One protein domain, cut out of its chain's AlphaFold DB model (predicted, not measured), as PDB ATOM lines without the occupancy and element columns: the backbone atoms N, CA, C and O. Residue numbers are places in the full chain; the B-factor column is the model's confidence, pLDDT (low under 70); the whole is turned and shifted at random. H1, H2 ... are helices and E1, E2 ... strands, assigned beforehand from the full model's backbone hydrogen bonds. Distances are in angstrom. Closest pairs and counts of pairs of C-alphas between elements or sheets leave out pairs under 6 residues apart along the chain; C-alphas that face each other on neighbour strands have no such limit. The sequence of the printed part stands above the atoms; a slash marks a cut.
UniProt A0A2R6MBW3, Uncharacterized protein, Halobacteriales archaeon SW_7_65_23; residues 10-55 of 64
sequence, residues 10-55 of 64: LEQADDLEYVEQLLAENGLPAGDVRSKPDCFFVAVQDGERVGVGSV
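What this domain is: This is residues 10 to 55 of the 64 residues of an uncharacterized protein of Halobacteriales archaeon SW_7_65_23 (UniProt A0A2R6MBW3). A small three-stranded sheet, made of the hairpin E2 and E3 with the short strand E1 beside E2, has one helix, H1, packed across one face. A long loop, residues 26 to 39, leads from the helix back to the sheet, and its Ser 35 lies far from the hairpin's turn at Asp 46. The printed part has 46 residues, with named elements in the order E1, H1, E2, E3; the sheet's order is E1, E2, E3, antiparallel throughout. The class is mixed, helices and strands, in two layers, the helix on one face of the sheet. The whole is compact, with a radius of gyration of the C-alphas of 9.8 A and spans of 29 by 21 by 16 A.

How they stand to each other: E1, residues 10 to 12, is an edge strand, antiparallel to the inner strand E2, residues 40 to 45, at 137 degrees; N 42 and O 11 are 2.9 A apart, within hydrogen-bond range. E2 and E3, residues 48 to 54, form a hairpin, antiparallel at 151 degrees, with N 43 and O 51 at 2.8 A, within hydrogen-bond range. H1, residues 16 to 25, is on the sheet at a height of 9.4 A. It lies over E3 and only just over E2, on which 3 of its C-alphas fall. It runs across the strands, at 84 degrees to E3 on the local plane. The closest C-alphas of H1 and E3 are those of Val 19 and Val 52, 6.5 A apart. In H1 every O i to N i+4 pair is within hydrogen-bond range.

Where its parts are: E1 begins at C-alpha 10, (220.521, 233.077, 313.658), and is 6.9 A long. H1 begins at C-alpha 16, (229.241, 243.249, 319.888), and is 14.2 A long. E2 measures 16.7 A, and E3 18.3 A, ending at C-alpha 54, (218.656, 243.377, 314.107).

The domain as a whole: The C-alphas of Ser 35 and Asp 46 are the two farthest apart, 29.5 A. The printed part has no cut. The link from H1 to E2 is long, 14 residues; those from E1 to H1 and from E2 to E3 are tight. The mean pLDDT of the printed part is 91.7, and no printed residue is under 70.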
ATOM      1  N   LEU A  10     220.341 231.838 312.907       91.38
ATOM      2  CA  LEU A  10     220.521 233.077 313.658       91.38
ATOM      3  C   LEU A  10     220.935 232.737 315.083       91.38
ATOM      4  O   LEU A  10     220.281 231.932 315.747       91.38
ATOM      5  N   GLU A  11     222.003 233.371 315.537       92.75
ATOM      6  CA  GLU A  11     222.499 233.284 316.905       92.75
ATOM      7  C   GLU A  11     222.501 234.683 317.516       92.75
ATOM      8  O   GLU A  11     222.663 235.673 316.801       92.75
ATOM      9  N   GLN A  12     222.272 234.780 318.826       92.25
ATOM     10  CA  GLN A  12     222.404 236.052 319.540       92.25
ATOM     11  C   GLN A  12     223.840 236.562 319.407       92.25
ATOM     12  O   GLN A  12     224.780 235.773 319.493       92.25
ATOM     13  N   ALA A  13     224.002 237.866 319.186       90.81
ATOM     14  CA  ALA A  13     225.324 238.465 319.068       90.81
ATOM     15  C   ALA A  13     226.050 238.441 320.424       90.81
ATOM     16  O   ALA A  13     225.742 239.217 321.326       90.81
ATOM     17  N   ASP A  14     227.025 237.546 320.561       88.69
ATOM     18  CA  ASP A  14     227.924 237.454 321.716       88.69
ATOM     19  C   ASP A  14     229.134 238.400 321.601       88.69
ATOM     20  O   ASP A  14     229.721 238.805 322.605       88.69
ATOM     21  N   ASP A  15     229.466 238.789 320.371       92.31
ATOM     22  CA  ASP A  15     230.576 239.660 320.000       92.31
ATOM     23  C   ASP A  15     230.054 240.981 319.410       92.31
ATOM     24  O   ASP A  15     229.847 241.130 318.203       92.31
ATOM     25  N   LEU A  16     229.790 241.950 320.289       93.75
ATOM     26  CA  LEU A  16     229.241 243.249 319.888       93.75
ATOM     27  C   LEU A  16     230.244 244.103 319.101       93.75
ATOM     28  O   LEU A  16     229.820 244.921 318.289       93.75
ATOM     29  N   GLU A  17     231.550 243.918 319.307       94.56
ATOM     30  CA  GLU A  17     232.584 244.657 318.569       94.56
ATOM     31  C   GLU A  17     232.604 244.227 317.098       94.56
ATOM     32  O   GLU A  17     232.602 245.076 316.207       94.56
ATOM     33  N   TYR A  18     232.494 242.919 316.840       91.81
ATOM     34  CA  TYR A  18     232.309 242.390 315.488       91.81
ATOM     35  C   TYR A  18     231.060 242.964 314.803       91.81
ATOM     36  O   TYR A  18     231.112 243.359 313.635       91.81
ATOM     37  N   VAL A  19     229.938 243.055 315.526       94.50
ATOM     38  CA  VAL A  19     228.699 243.650 315.002       94.50
ATOM     39  C   VAL A  19     228.895 245.124 314.647       94.50
ATOM     40  O   VAL A  19     228.537 245.538 313.544       94.50
ATOM     41  N   GLU A  20     229.470 245.919 315.550       95.31
ATOM     42  CA  GLU A  20     229.742 247.341 315.315       95.31
ATOM     43  C   GLU A  20     230.657 247.549 314.104       95.31
ATOM     44  O   GLU A  20     230.378 248.412 313.269       95.31
ATOM     45  N   GLN A  21     231.707 246.732 313.975       94.06
ATOM     46  CA  GLN A  21     232.627 246.776 312.845       94.06
ATOM     47  C   GLN A  21     231.909 246.476 311.528       94.06
ATOM     48  O   GLN A  21     232.005 247.266 310.590       94.06
ATOM     49  N   LEU A  22     231.152 245.378 311.457       93.69
ATOM     50  CA  LEU A  22     230.466 244.981 310.228       93.69
ATOM     51  C   LEU A  22     229.414 246.018 309.806       93.69
ATOM     52  O   LEU A  22     229.265 246.311 308.618       93.69
ATOM     53  N   LEU A  23     228.704 246.613 310.769       93.62
ATOM     54  CA  LEU A  23     227.783 247.716 310.501       93.62
ATOM     55  C   LEU A  23     228.533 248.942 309.966       93.62
ATOM     56  O   LEU A  23     228.123 249.500 308.950       93.62
ATOM     57  N   ALA A  24     229.652 249.327 310.585       94.31
ATOM     58  CA  ALA A  24     230.457 250.467 310.152       94.31
ATOM     59  C   ALA A  24     231.046 250.275 308.744       94.31
ATOM     60  O   ALA A  24     230.968 251.190 307.922       94.31
ATOM     61  N   GLU A  25     231.568 249.086 308.436       95.25
ATOM     62  CA  GLU A  25     232.091 248.722 307.110       95.25
ATOM     63  C   GLU A  25     231.029 248.849 306.009       95.25
ATOM     64  O   GLU A  25     231.348 249.200 304.873       95.25
ATOM     65  N   ASN A  26     229.759 248.626 306.354       93.38
ATOM     66  CA  ASN A  26     228.623 248.737 305.439       93.38
ATOM     67  C   ASN A  26     227.897 250.095 305.519       93.38
ATOM     68  O   ASN A  26     226.860 250.276 304.881       93.38
ATOM     69  N   GLY A  27     228.416 251.060 306.287       93.81
ATOM     70  CA  GLY A  27     227.797 252.380 306.458       93.81
ATOM     71  C   GLY A  27     226.447 252.349 307.186       93.81
ATOM     72  O   GLY A  27     225.623 253.246 306.996       93.81
ATOM     73  N   LEU A  28     226.203 251.317 307.995       92.56
ATOM     74  CA  LEU A  28     224.980 251.132 308.765       92.56
ATOM     75  C   LEU A  28     225.104 251.723 310.182       92.56
ATOM     76  O   LEU A  28     226.201 251.791 310.742       92.56
ATOM     77  N   PRO A  29     223.986 252.142 310.807       90.62
ATOM     78  CA  PRO A  29     224.001 252.669 312.168       90.62
ATOM     79  C   PRO A  29     224.378 251.596 313.199       90.62
ATOM     80  O   PRO A  29     223.753 250.540 313.243       90.62
ATOM     81  N   ALA A  30     225.330 251.906 314.083       92.19
ATOM     82  CA  ALA A  30     225.766 251.019 315.170       92.19
ATOM     83  C   ALA A  30     225.404 251.528 316.584       92.19
ATOM     84  O   ALA A  30     225.655 250.849 317.575       92.19
ATOM     85  N   GLY A  31     224.789 252.712 316.703       89.19
ATOM     86  CA  GLY A  31     224.537 253.355 318.004       89.19
ATOM     87  C   GLY A  31     223.645 252.549 318.960       89.19
ATOM     88  O   GLY A  31     223.785 252.670 320.175       89.19
ATOM     89  N   ASP A  32     222.772 251.696 318.420       88.56
ATOM     90  CA  ASP A  32     221.860 250.870 319.214       88.56
ATOM     91  C   ASP A  32     222.454 249.519 319.649       88.56
ATOM     92  O   ASP A  32     221.869 248.847 320.497       88.56
ATOM     93  N   VAL A  33     223.623 249.128 319.125       92.62
ATOM     94  CA  VAL A  33     224.224 247.802 319.374       92.62
ATOM     95  C   VAL A  33     224.452 247.564 320.864       92.62
ATOM     96  O   VAL A  33     224.082 246.523 321.398       92.62
ATOM     97  N   ARG A  34     225.001 248.557 321.568       92.94
ATOM     98  CA  ARG A  34     225.267 248.449 323.012       92.94
ATOM     99  C   ARG A  34     224.061 248.767 323.886       92.94
ATOM    100  O   ARG A  34     224.038 248.359 325.042       92.94
ATOM    101  N   SER A  35     223.084 249.516 323.374       91.31
ATOM    102  CA  SER A  35     221.894 249.892 324.147       91.31
ATOM    103  C   SER A  35     220.834 248.789 324.147       91.31
ATOM    104  O   SER A  35     220.055 248.695 325.096       91.31
ATOM    105  N   LYS A  36     220.804 247.954 323.100       90.00
ATOM    106  CA  LYS A  36     219.847 246.856 322.909       90.00
ATOM    107  C   LYS A  36     220.530 245.621 322.296       90.00
ATOM    108  O   LYS A  36     220.134 245.199 321.209       90.00
ATOM    109  N   PRO A  37     221.539 245.034 322.963       90.94
ATOM    110  CA  PRO A  37     222.311 243.923 322.400       90.94
ATOM    111  C   PRO A  37     221.433 242.718 322.041       90.94
ATOM    112  O   PRO A  37     221.617 242.125 320.984       90.94
ATOM    113  N   ASP A  38     220.393 242.451 322.837       90.31
ATOM    114  CA  ASP A  38     219.455 241.333 322.649       90.31
ATOM    115  C   ASP A  38     218.650 241.403 321.334       90.31
ATOM    116  O   ASP A  38     217.975 240.441 320.950       90.31
ATOM    117  N   CYS A  39     218.671 242.553 320.653       90.62
ATOM    118  CA  CYS A  39     218.020 242.749 319.363       90.62
ATOM    119  C   CYS A  39     218.905 242.362 318.172       90.62
ATOM    120  O   CYS A  39     218.387 242.354 317.055       90.62
ATOM    121  N   PHE A  40     220.196 242.082 318.374       93.62
ATOM    122  CA  PHE A  40     221.161 241.813 317.307       93.62
ATOM    123  C   PHE A  40     221.484 240.324 317.199       93.62
ATOM    124  O   PHE A  40     221.717 239.631 318.187       93.62
ATOM    125  N   PHE A  41     221.527 239.843 315.960       93.62
ATOM    126  CA  PHE A  41     221.767 238.449 315.629       93.62
ATOM    127  C   PHE A  41     222.852 238.332 314.569       93.62
ATOM    128  O   PHE A  41     222.880 239.101 313.603       93.62
ATOM    129  N   VAL A  42     223.702 237.325 314.722       94.06
ATOM    130  CA  VAL A  42     224.688 236.933 313.719       94.06
ATOM    131  C   VAL A  42     224.118 235.770 312.915       94.06
ATOM    132  O   VAL A  42     223.617 234.791 313.471       94.06
ATOM    133  N   ALA A  43     224.164 235.897 311.592       92.94
ATOM    134  CA  ALA A  43     223.833 234.817 310.682       92.94
ATOM    135  C   ALA A  43     225.038 233.888 310.546       92.94
ATOM    136  O   ALA A  43     226.140 234.337 310.226       92.94
ATOM    137  N   VAL A  44     224.810 232.596 310.763       91.56
ATOM    138  CA  VAL A  44     225.823 231.548 310.682       91.56
ATOM    139  C   VAL A  44     225.433 230.528 309.617       91.56
ATOM    140  O   VAL A  44     224.296 230.041 309.585       91.56
ATOM    141  N   GLN A  45     226.397 230.181 308.767       91.56
ATOM    142  CA  GLN A  45     226.306 229.117 307.770       91.56
ATOM    143  C   GLN A  45     227.537 228.217 307.904       91.56
ATOM    144  O   GLN A  45     228.656 228.706 307.900       91.56
ATOM    145  N   ASP A  46     227.335 226.909 308.092       89.75
ATOM    146  CA  ASP A  46     228.419 225.920 308.251       89.75
ATOM    147  C   ASP A  46     229.468 226.269 309.336       89.75
ATOM    148  O   ASP A  46     230.626 225.868 309.264       89.75
ATOM    149  N   GLY A  47     229.042 226.992 310.381       88.44
ATOM    150  CA  GLY A  47     229.899 227.447 311.484       88.44
ATOM    151  C   GLY A  47     230.618 228.775 311.226       88.44
ATOM    152  O   GLY A  47     231.308 229.271 312.114       88.44
ATOM    153  N   GLU A  48     230.437 229.371 310.049       89.62
ATOM    154  CA  GLU A  48     231.007 230.659 309.670       89.62
ATOM    155  C   GLU A  48     229.986 231.791 309.832       89.62
ATOM    156  O   GLU A  48     228.817 231.651 309.465       89.62
ATOM    157  N   ARG A  49     230.429 232.930 310.378       91.00
ATOM    158  CA  ARG A  49     229.623 234.153 310.495       91.00
ATOM    159  C   ARG A  49     229.544 234.825 309.121       91.00
ATOM    160  O   ARG A  49     230.565 235.256 308.594       91.00
ATOM    161  N   VAL A  50     228.344 234.937 308.557       90.38
ATOM    162  CA  VAL A  50     228.119 235.443 307.187       90.38
ATOM    163  C   VAL A  50     227.349 236.764 307.131       90.38
ATOM    164  O   VAL A  50     227.176 237.335 306.057       90.38
ATOM    165  N   GLY A  51     226.879 237.276 308.270       89.38
ATOM    166  CA  GLY A  51     226.200 238.567 308.321       89.38
ATOM    167  C   GLY A  51     225.655 238.926 309.697       89.38
ATOM    168  O   GLY A  51     225.666 238.112 310.619       89.38
ATOM    169  N   VAL A  52     225.137 240.149 309.810       93.31
ATOM    170  CA  VAL A  52     224.471 240.657 311.011       93.31
ATOM    171  C   VAL A  52     223.109 241.246 310.662       93.31
ATOM    172  O   VAL A  52     222.935 241.864 309.611       93.31
ATOM    173  N   GLY A  53     222.140 241.064 311.554       87.50
ATOM    174  CA  GLY A  53     220.827 241.690 311.471       87.50
ATOM    175  C   GLY A  53     220.320 242.096 312.847       87.50
ATOM    176  O   GLY A  53     220.753 241.556 313.862       87.50
ATOM    177  N   SER A  54     219.387 243.044 312.886       86.94
ATOM    178  CA  SER A  54     218.656 243.377 314.107       86.94
ATOM    179  C   SER A  54     217.152 243.304 313.890       86.94
ATOM    180  O   SER A  54     216.657 243.546 312.789       86.94
ATOM    181  N   VAL A  55     216.419 242.957 314.948       85.06
ATOM    182  CA  VAL A  55     214.952 242.954 314.953       85.06
ATOM    183  C   VAL A  55     214.473 243.968 315.993       85.06
ATOM    184  O   VAL A  55     214.366 243.636 317.176       85.06
TER     185      VAL A  55